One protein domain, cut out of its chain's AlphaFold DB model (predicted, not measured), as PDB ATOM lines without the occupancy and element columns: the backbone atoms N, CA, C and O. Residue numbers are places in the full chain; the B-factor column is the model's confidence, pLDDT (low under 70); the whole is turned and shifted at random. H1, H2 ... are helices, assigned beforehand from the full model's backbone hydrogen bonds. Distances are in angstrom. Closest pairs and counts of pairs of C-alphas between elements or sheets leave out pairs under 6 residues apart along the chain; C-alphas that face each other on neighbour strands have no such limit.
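Overview. This is residues 309 to 373 of the 373 residues of the protein "Intraflagellar transport protein 172" of Liparis tanakae (Tanaka's snailfish) (UniProt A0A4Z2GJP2). The longest helix, H4, starts beside a small up-and-down bundle of three helices, H1, H2 and H3, and runs on past it; short H5 folds back on its far part. The printed part has 65 residues, with five named helices, H1 to H5 in chain order, and no named strand: all helix. It is compact, with a radius of gyration of the C-alphas of 11.8 A and spans of 34 by 24 by 16 A.

Arrangement. H4, residues 348 to 364, touches H5, residues 368 to 371, with residues 358 to 363 alone; the closest C-alphas, of Ala 359 and Ala 371, are 4.6 A apart. H4 is close but not clearly touching H3, residues 335 to 345, at Val 351 and Ala 342, their closest C-alphas, 6.1 A. H3 and H2, residues 322 to 331, touch as a helical hairpin, closest at C-alphas 338 and 326, 4.9 A, opposite ways at 8 degrees, a shallow tilt. H2 and H1, residues 309 to 318, form another, closest at C-alphas 325 and 313, 5.3 A. H1 is apart from H4. In H1 to H4 every O i to N i+4 pair is within hydrogen-bond range; H5 is too short for one.

Along the chain. H4 spans 24.4 A, from C-alpha 348 at (-38.960, -9.984, 47.669) to C-alpha 364 at (-42.823, -4.066, 24.266). H1, H2 and H3 span 14.1, 14.3 and 15.4 A, and H5 5.0 A.

Size, cuts and confidence. The farthest C-alphas, of Lys 318 and Gly 366, are 34.4 A apart. The printed part has no cut, and the four links are tight. Residues 370 to 373 have pLDDT under 70.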
ATOM      1  N   TYR A 309     -51.727  11.519  45.483       89.88
ATOM      2  CA  TYR A 309     -51.238  10.142  45.472       89.88
ATOM      3  C   TYR A 309     -51.078   9.564  46.879       89.88
ATOM      4  O   TYR A 309     -51.328   8.383  47.072       89.88
ATOM      5  N   GLU A 310     -50.745  10.399  47.864       89.56
ATOM      6  CA  GLU A 310     -50.557   9.991  49.262       89.56
ATOM      7  C   GLU A 310     -51.859   9.439  49.863       89.56
ATOM      8  O   GLU A 310     -51.874   8.367  50.469       89.56
ATOM      9  N   VAL A 311     -52.981  10.136  49.651       89.81
ATOM     10  CA  VAL A 311     -54.300   9.672  50.115       89.81
ATOM     11  C   VAL A 311     -54.747   8.438  49.326       89.81
ATOM     12  O   VAL A 311     -55.325   7.512  49.899       89.81
ATOM     13  N   ALA A 312     -54.469   8.394  48.021       90.62
ATOM     14  CA  ALA A 312     -54.799   7.245  47.185       90.62
ATOM     15  C   ALA A 312     -54.035   5.977  47.606       90.62
ATOM     16  O   ALA A 312     -54.655   4.920  47.718       90.62
ATOM     17  N   GLU A 313     -52.734   6.082  47.900       90.12
ATOM     18  CA  GLU A 313     -51.903   4.987  48.416       90.12
ATOM     19  C   GLU A 313     -52.510   4.402  49.690       90.12
ATOM     20  O   GLU A 313     -52.804   3.208  49.745       90.12
ATOM     21  N   GLN A 314     -52.771   5.253  50.688       89.38
ATOM     22  CA  GLN A 314     -53.329   4.817  51.967       89.38
ATOM     23  C   GLN A 314     -54.645   4.054  51.782       89.38
ATOM     24  O   GLN A 314     -54.870   3.033  52.431       89.38
ATOM     25  N   LEU A 315     -55.514   4.525  50.884       89.25
ATOM     26  CA  LEU A 315     -56.793   3.879  50.604       89.25
ATOM     27  C   LEU A 315     -56.631   2.552  49.854       89.25
ATOM     28  O   LEU A 315     -57.304   1.584  50.203       89.25
ATOM     29  N   PHE A 316     -55.743   2.469  48.861       89.56
ATOM     30  CA  PHE A 316     -55.464   1.218  48.153       89.56
ATOM     31  C   PHE A 316     -54.866   0.160  49.084       89.56
ATOM     32  O   PHE A 316     -55.322  -0.982  49.078       89.56
ATOM     33  N   VAL A 317     -53.905   0.544  49.928       87.44
ATOM     34  CA  VAL A 317     -53.281  -0.354  50.911       87.44
ATOM     35  C   VAL A 317     -54.317  -0.849  51.920       87.44
ATOM     36  O   VAL A 317     -54.423  -2.056  52.132       87.44
ATOM     37  N   LYS A 318     -55.150   0.044  52.480       84.75
ATOM     38  CA  LYS A 318     -56.255  -0.344  53.380       84.75
ATOM     39  C   LYS A 318     -57.271  -1.269  52.707       84.75
ATOM     40  O   LYS A 318     -57.810  -2.158  53.355       84.75
ATOM     41  N   GLY A 319     -57.508  -1.091  51.408       84.06
ATOM     42  CA  GLY A 319     -58.343  -1.987  50.609       84.06
ATOM     43  C   GLY A 319     -57.697  -3.341  50.285       84.06
ATOM     44  O   GLY A 319     -58.378  -4.198  49.731       84.06
ATOM     45  N   GLY A 320     -56.411  -3.554  50.590       84.94
ATOM     46  CA  GLY A 320     -55.652  -4.745  50.183       84.94
ATOM     47  C   GLY A 320     -55.207  -4.733  48.714       84.94
ATOM     48  O   GLY A 320     -54.733  -5.740  48.191       84.94
ATOM     49  N   HIS A 321     -55.335  -3.592  48.040       86.44
ATOM     50  CA  HIS A 321     -55.058  -3.381  46.620       86.44
ATOM     51  C   HIS A 321     -53.676  -2.739  46.398       86.44
ATOM     52  O   HIS A 321     -53.535  -1.736  45.705       86.44
ATOM     53  N   ILE A 322     -52.630  -3.327  46.991       85.88
ATOM     54  CA  ILE A 322     -51.255  -2.787  46.957       85.88
ATOM     55  C   ILE A 322     -50.718  -2.685  45.519       85.88
ATOM     56  O   ILE A 322     -50.063  -1.706  45.170       85.88
ATOM     57  N   LYS A 323     -51.044  -3.659  44.658       85.25
ATOM     58  CA  LYS A 323     -50.638  -3.643  43.242       85.25
ATOM     59  C   LYS A 323     -51.185  -2.418  42.506       85.25
ATOM     60  O   LYS A 323     -50.425  -1.738  41.828       85.25
ATOM     61  N   ASP A 324     -52.453  -2.074  42.740       87.00
ATOM     62  CA  ASP A 324     -53.093  -0.904  42.127       87.00
ATOM     63  C   ASP A 324     -52.424   0.415  42.583       87.00
ATOM     64  O   ASP A 324     -52.298   1.356  41.796       87.00
ATOM     65  N   ALA A 325     -51.932   0.481  43.830       87.75
ATOM     66  CA  ALA A 325     -51.160   1.624  44.334       87.75
ATOM     67  C   ALA A 325     -49.775   1.750  43.671       87.75
ATOM     68  O   ALA A 325     -49.358   2.849  43.298       87.75
ATOM     69  N   ILE A 326     -49.063   0.633  43.493       86.25
ATOM     70  CA  ILE A 326     -47.754   0.606  42.820       86.25
ATOM     71  C   ILE A 326     -47.909   0.995  41.345       86.25
ATOM     72  O   ILE A 326     -47.131   1.806  40.830       86.25
ATOM     73  N   ASP A 327     -48.942   0.479  40.677       86.06
ATOM     74  CA  ASP A 327     -49.265   0.814  39.290       86.06
ATOM     75  C   ASP A 327     -49.615   2.302  39.138       86.06
ATOM     76  O   ASP A 327     -49.185   2.959  38.183       86.06
ATOM     77  N   MET A 328     -50.324   2.885  40.109       90.00
ATOM     78  CA  MET A 328     -50.596   4.324  40.160       90.00
ATOM     79  C   MET A 328     -49.302   5.155  40.219       90.00
ATOM     80  O   MET A 328     -49.131   6.074  39.414       90.00
ATOM     81  N   TYR A 329     -48.371   4.852  41.129       88.25
ATOM     82  CA  TYR A 329     -47.105   5.594  41.223       88.25
ATOM     83  C   TYR A 329     -46.229   5.425  39.983       88.25
ATOM     84  O   TYR A 329     -45.650   6.390  39.476       88.25
ATOM     85  N   THR A 330     -46.192   4.207  39.454       83.44
ATOM     86  CA  THR A 330     -45.467   3.847  38.235       83.44
ATOM     87  C   THR A 330     -45.989   4.621  37.024       83.44
ATOM     88  O   THR A 330     -45.216   5.239  36.293       83.44
ATOM     89  N   THR A 331     -47.308   4.660  36.824       85.00
ATOM     90  CA  THR A 331     -47.930   5.430  35.730       85.00
ATOM     91  C   THR A 331     -47.756   6.941  35.895       85.00
ATOM     92  O   THR A 331     -47.667   7.656  34.896       85.00
ATOM     93  N   ALA A 332     -47.634   7.432  37.131       85.50
ATOM     94  CA  ALA A 332     -47.302   8.822  37.434       85.50
ATOM     95  C   ALA A 332     -45.798   9.158  37.289       85.50
ATOM     96  O   ALA A 332     -45.424  10.324  37.430       85.50
ATOM     97  N   GLY A 333     -44.935   8.170  37.009       83.06
ATOM     98  CA  GLY A 333     -43.480   8.340  36.893       83.06
ATOM     99  C   GLY A 333     -42.754   8.537  38.230       83.06
ATOM    100  O   GLY A 333     -41.610   8.997  38.246       83.06
ATOM    101  N   ARG A 334     -43.405   8.212  39.354       85.44
ATOM    102  CA  ARG A 334     -42.873   8.330  40.720       85.44
ATOM    103  C   ARG A 334     -42.288   7.001  41.202       85.44
ATOM    104  O   ARG A 334     -42.822   6.331  42.080       85.44
ATOM    105  N   TRP A 335     -41.173   6.619  40.595       79.31
ATOM    106  CA  TRP A 335     -40.546   5.306  40.779       79.31
ATOM    107  C   TRP A 335     -40.024   5.046  42.195       79.31
ATOM    108  O   TRP A 335     -40.111   3.924  42.682       79.31
ATOM    109  N   GLU A 336     -39.516   6.079  42.870       83.75
ATOM    110  CA  GLU A 336     -38.994   5.955  44.237       83.75
ATOM    111  C   GLU A 336     -40.104   5.604  45.239       83.75
ATOM    112  O   GLU A 336     -39.927   4.716  46.071       83.75
ATOM    113  N   GLU A 337     -41.268   6.250  45.118       85.25
ATOM    114  CA  GLU A 337     -42.446   5.993  45.959       85.25
ATOM    115  C   GLU A 337     -43.027   4.596  45.670       85.25
ATOM    116  O   GLU A 337     -43.293   3.837  46.599       85.25
ATOM    117  N   ALA A 338     -43.102   4.202  44.390       83.06
ATOM    118  CA  ALA A 338     -43.512   2.855  43.982       83.06
ATOM    119  C   ALA A 338     -42.599   1.758  44.561       83.06
ATOM    120  O   ALA A 338     -43.089   0.743  45.055       83.06
ATOM    121  N   HIS A 339     -41.276   1.955  44.510       82.75
ATOM    122  CA  HIS A 339     -40.301   0.998  45.038       82.75
ATOM    123  C   HIS A 339     -40.365   0.890  46.556       82.75
ATOM    124  O   HIS A 339     -40.376  -0.215  47.096       82.75
ATOM    125  N   LYS A 340     -40.468   2.032  47.243       87.12
ATOM    126  CA  LYS A 340     -40.616   2.062  48.696       87.12
ATOM    127  C   LYS A 340     -41.847   1.270  49.141       87.12
ATOM    128  O   LYS A 340     -41.728   0.406  50.004       87.12
ATOM    129  N   LEU A 341     -42.995   1.503  48.502       85.25
ATOM    130  CA  LEU A 341     -44.236   0.802  48.821       85.25
ATOM    131  C   LEU A 341     -44.150  -0.705  48.533       85.25
ATOM    132  O   LEU A 341     -44.619  -1.517  49.332       85.25
ATOM    133  N   ALA A 342     -43.530  -1.088  47.413       82.69
ATOM    134  CA  ALA A 342     -43.344  -2.487  47.041       82.69
ATOM    135  C   ALA A 342     -42.501  -3.246  48.078       82.69
ATOM    136  O   ALA A 342     -42.879  -4.336  48.496       82.69
ATOM    137  N   VAL A 343     -41.398  -2.651  48.541       83.62
ATOM    138  CA  VAL A 343     -40.517  -3.259  49.553       83.62
ATOM    139  C   VAL A 343     -41.178  -3.305  50.936       83.62
ATOM    140  O   VAL A 343     -40.956  -4.251  51.686       83.62
ATOM    141  N   GLU A 344     -41.991  -2.306  51.289       84.12
ATOM    142  CA  GLU A 344     -42.673  -2.260  52.589       84.12
ATOM    143  C   GLU A 344     -43.846  -3.251  52.693       84.12
ATOM    144  O   GLU A 344     -44.101  -3.779  53.777       84.12
ATOM    145  N   CYS A 345     -44.568  -3.500  51.595       77.25
ATOM    146  CA  CYS A 345     -45.849  -4.217  51.623       77.25
ATOM    147  C   CYS A 345     -45.860  -5.582  50.906       77.25
ATOM    148  O   CYS A 345     -46.844  -6.310  51.047       77.25
ATOM    149  N   MET A 346     -44.826  -5.945  50.137       78.38
ATOM    150  CA  MET A 346     -44.763  -7.203  49.369       78.38
ATOM    151  C   MET A 346     -43.507  -8.021  49.701       78.38
ATOM    152  O   MET A 346     -42.526  -7.506  50.235       78.38
ATOM    153  N   THR A 347     -43.525  -9.319  49.389       78.38
ATOM    154  CA  THR A 347     -42.335 -10.180  49.544       78.38
ATOM    155  C   THR A 347     -41.319  -9.944  48.422       78.38
ATOM    156  O   THR A 347     -41.701  -9.586  47.309       78.38
ATOM    157  N   GLU A 348     -40.024 -10.185  48.674       72.50
ATOM    158  CA  GLU A 348     -38.960  -9.984  47.669       72.50
ATOM    159  C   GLU A 348     -39.252 -10.711  46.342       72.50
ATOM    160  O   GLU A 348     -39.000 -10.173  45.266       72.50
ATOM    161  N   GLU A 349     -39.851 -11.903  46.402       75.81
ATOM    162  CA  GLU A 349     -40.233 -12.690  45.225       75.81
ATOM    163  C   GLU A 349     -41.340 -12.013  44.395       75.81
ATOM    164  O   GLU A 349     -41.265 -11.970  43.165       75.81
ATOM    165  N   GLU A 350     -42.354 -11.442  45.053       76.62
ATOM    166  CA  GLU A 350     -43.463 -10.749  44.391       76.62
ATOM    167  C   GLU A 350     -43.034  -9.393  43.819       76.62
ATOM    168  O   GLU A 350     -43.485  -9.015  42.735       76.62
ATOM    169  N   VAL A 351     -42.140  -8.686  44.517       75.75
ATOM    170  CA  VAL A 351     -41.531  -7.433  44.050       75.75
ATOM    171  C   VAL A 351     -40.710  -7.687  42.784       75.75
ATOM    172  O   VAL A 351     -40.888  -7.000  41.777       75.75
ATOM    173  N   MET A 352     -39.868  -8.726  42.789       74.94
ATOM    174  CA  MET A 352     -39.086  -9.127  41.616       74.94
ATOM    175  C   MET A 352     -39.979  -9.534  40.441       74.94
ATOM    176  O   MET A 352     -39.735  -9.114  39.309       74.94
ATOM    177  N   ALA A 353     -41.036 -10.313  40.688       79.75
ATOM    178  CA  ALA A 353     -41.982 -10.708  39.647       79.75
ATOM    179  C   ALA A 353     -42.710  -9.501  39.026       79.75
ATOM    180  O   ALA A 353     -42.892  -9.452  37.806       79.75
ATOM    181  N   LEU A 354     -43.086  -8.514  39.847       77.25
ATOM    182  CA  LEU A 354     -43.730  -7.281  39.394       77.25
ATOM    183  C   LEU A 354     -42.789  -6.451  38.505       77.25
ATOM    184  O   LEU A 354     -43.189  -6.051  37.409       77.25
ATOM    185  N   TYR A 355     -41.525  -6.277  38.905       78.19
ATOM    186  CA  TYR A 355     -40.529  -5.579  38.086       78.19
ATOM    187  C   TYR A 355     -40.223  -6.293  36.772       78.19
ATOM    188  O   TYR A 355     -40.167  -5.642  35.730       78.19
ATOM    189  N   ILE A 356     -40.090  -7.622  36.780       81.38
ATOM    190  CA  ILE A 356     -39.838  -8.405  35.560       81.38
ATOM    191  C   ILE A 356     -41.009  -8.275  34.580       81.38
ATOM    192  O   ILE A 356     -40.795  -8.000  33.398       81.38
ATOM    193  N   SER A 357     -42.248  -8.432  35.063       80.94
ATOM    194  CA  SER A 357     -43.450  -8.268  34.232       80.94
ATOM    195  C   SER A 357     -43.507  -6.871  33.615       80.94
ATOM    196  O   SER A 357     -43.841  -6.715  32.439       80.94
ATOM    197  N   ARG A 358     -43.141  -5.845  34.391       74.62
ATOM    198  CA  ARG A 358     -43.186  -4.457  33.939       74.62
ATOM    199  C   ARG A 358     -42.067  -4.107  32.961       74.62
ATOM    200  O   ARG A 358     -42.336  -3.435  31.968       74.62
ATOM    201  N   ALA A 359     -40.848  -4.592  33.185       79.12
ATOM    202  CA  ALA A 359     -39.734  -4.429  32.254       79.12
ATOM    203  C   ALA A 359     -40.084  -5.011  30.874       79.12
ATOM    204  O   ALA A 359     -39.858  -4.360  29.857       79.12
ATOM    205  N   GLN A 360     -40.752  -6.171  30.838       82.62
ATOM    206  CA  GLN A 360     -41.246  -6.788  29.599       82.62
ATOM    207  C   GLN A 360     -42.363  -5.988  28.907       82.62
ATOM    208  O   GLN A 360     -42.544  -6.102  27.694       82.62
ATOM    209  N   GLU A 361     -43.169  -5.222  29.646       80.12
ATOM    210  CA  GLU A 361     -44.158  -4.305  29.060       80.12
ATOM    211  C   GLU A 361     -43.499  -3.048  28.490       80.12
ATOM    212  O   GLU A 361     -43.784  -2.669  27.357       80.12
ATOM    213  N   LEU A 362     -42.574  -2.434  29.232       79.25
ATOM    214  CA  LEU A 362     -41.835  -1.252  28.778       79.25
ATOM    215  C   LEU A 362     -40.935  -1.564  27.575       79.25
ATOM    216  O   LEU A 362     -40.800  -0.733  26.676       79.25
ATOM    217  N   GLU A 363     -40.369  -2.772  27.521       82.75
ATOM    218  CA  GLU A 363     -39.651  -3.296  26.356       82.75
ATOM    219  C   GLU A 363     -40.581  -3.425  25.138       82.75
ATOM    220  O   GLU A 363     -40.234  -2.964  24.048       82.75
ATOM    221  N   ARG A 364     -41.795  -3.972  25.322       83.50
ATOM    222  CA  ARG A 364     -42.823  -4.066  24.266       83.50
ATOM    223  C   ARG A 364     -43.279  -2.698  23.756       83.50
ATOM    224  O   ARG A 364     -43.507  -2.548  22.558       83.50
ATOM    225  N   ASP A 365     -43.347  -1.704  24.637       80.38
ATOM    226  CA  ASP A 365     -43.688  -0.318  24.297       80.38
ATOM    227  C   ASP A 365     -42.499   0.477  23.709       80.38
ATOM    228  O   ASP A 365     -42.634   1.661  23.388       80.38
ATOM    229  N   GLY A 366     -41.323  -0.148  23.554       79.44
ATOM    230  CA  GLY A 366     -40.120   0.466  22.976       79.44
ATOM    231  C   GLY A 366     -39.405   1.461  23.897       79.44
ATOM    232  O   GLY A 366     -38.542   2.222  23.449       79.44
ATOM    233  N   LYS A 367     -39.737   1.471  25.192       77.94
ATOM    234  CA  LYS A 367     -39.174   2.367  26.213       77.94
ATOM    235  C   LYS A 367     -37.992   1.723  26.944       77.94
ATOM    236  O   LYS A 367     -37.964   1.640  28.168       77.94
ATOM    237  N   PHE A 368     -36.971   1.315  26.193       77.81
ATOM    238  CA  PHE A 368     -35.820   0.559  26.713       77.81
ATOM    239  C   PHE A 368     -35.084   1.243  27.881       77.81
ATOM    240  O   PHE A 368     -34.691   0.581  28.830       77.81
ATOM    241  N   LYS A 369     -34.963   2.579  27.867       73.88
ATOM    242  CA  LYS A 369     -34.305   3.339  28.952       73.88
ATOM    243  C   LYS A 369     -35.066   3.321  30.279       73.88
ATOM    244  O   LYS A 369     -34.466   3.559  31.319       73.88
ATOM    245  N   GLU A 370     -36.382   3.129  30.232       67.50
ATOM    246  CA  GLU A 370     -37.219   3.005  31.431       67.50
ATOM    247  C   GLU A 370     -37.270   1.552  31.914       67.50
ATOM    248  O   GLU A 370     -37.465   1.339  33.099       67.50
ATOM    249  N   ALA A 371     -37.053   0.574  31.027       68.31
ATOM    250  CA  ALA A 371     -36.985  -0.848  31.372       68.31
ATOM    251  C   ALA A 371     -35.660  -1.262  32.049       68.31
ATOM    252  O   ALA A 371     -35.616  -2.285  32.722       68.31
ATOM    253  N   GLU A 372     -34.580  -0.496  31.846       69.75
ATOM    254  CA  GLU A 372     -33.271  -0.707  32.491       69.75
ATOM    255  C   GLU A 372     -33.164  -0.089  33.896       69.75
ATOM    256  O   GLU A 372     -32.204  -0.370  34.616       69.75
ATOM    257  N   ARG A 373     -34.106   0.791  34.252       58.97
ATOM    258  CA  ARG A 373     -34.226   1.398  35.582       58.97
ATOM    259  C   ARG A 373     -35.068   0.518  36.483       58.97
ATOM    260  O   ARG A 373     -34.706   0.461  37.678       58.97
TER     261      ARG A 373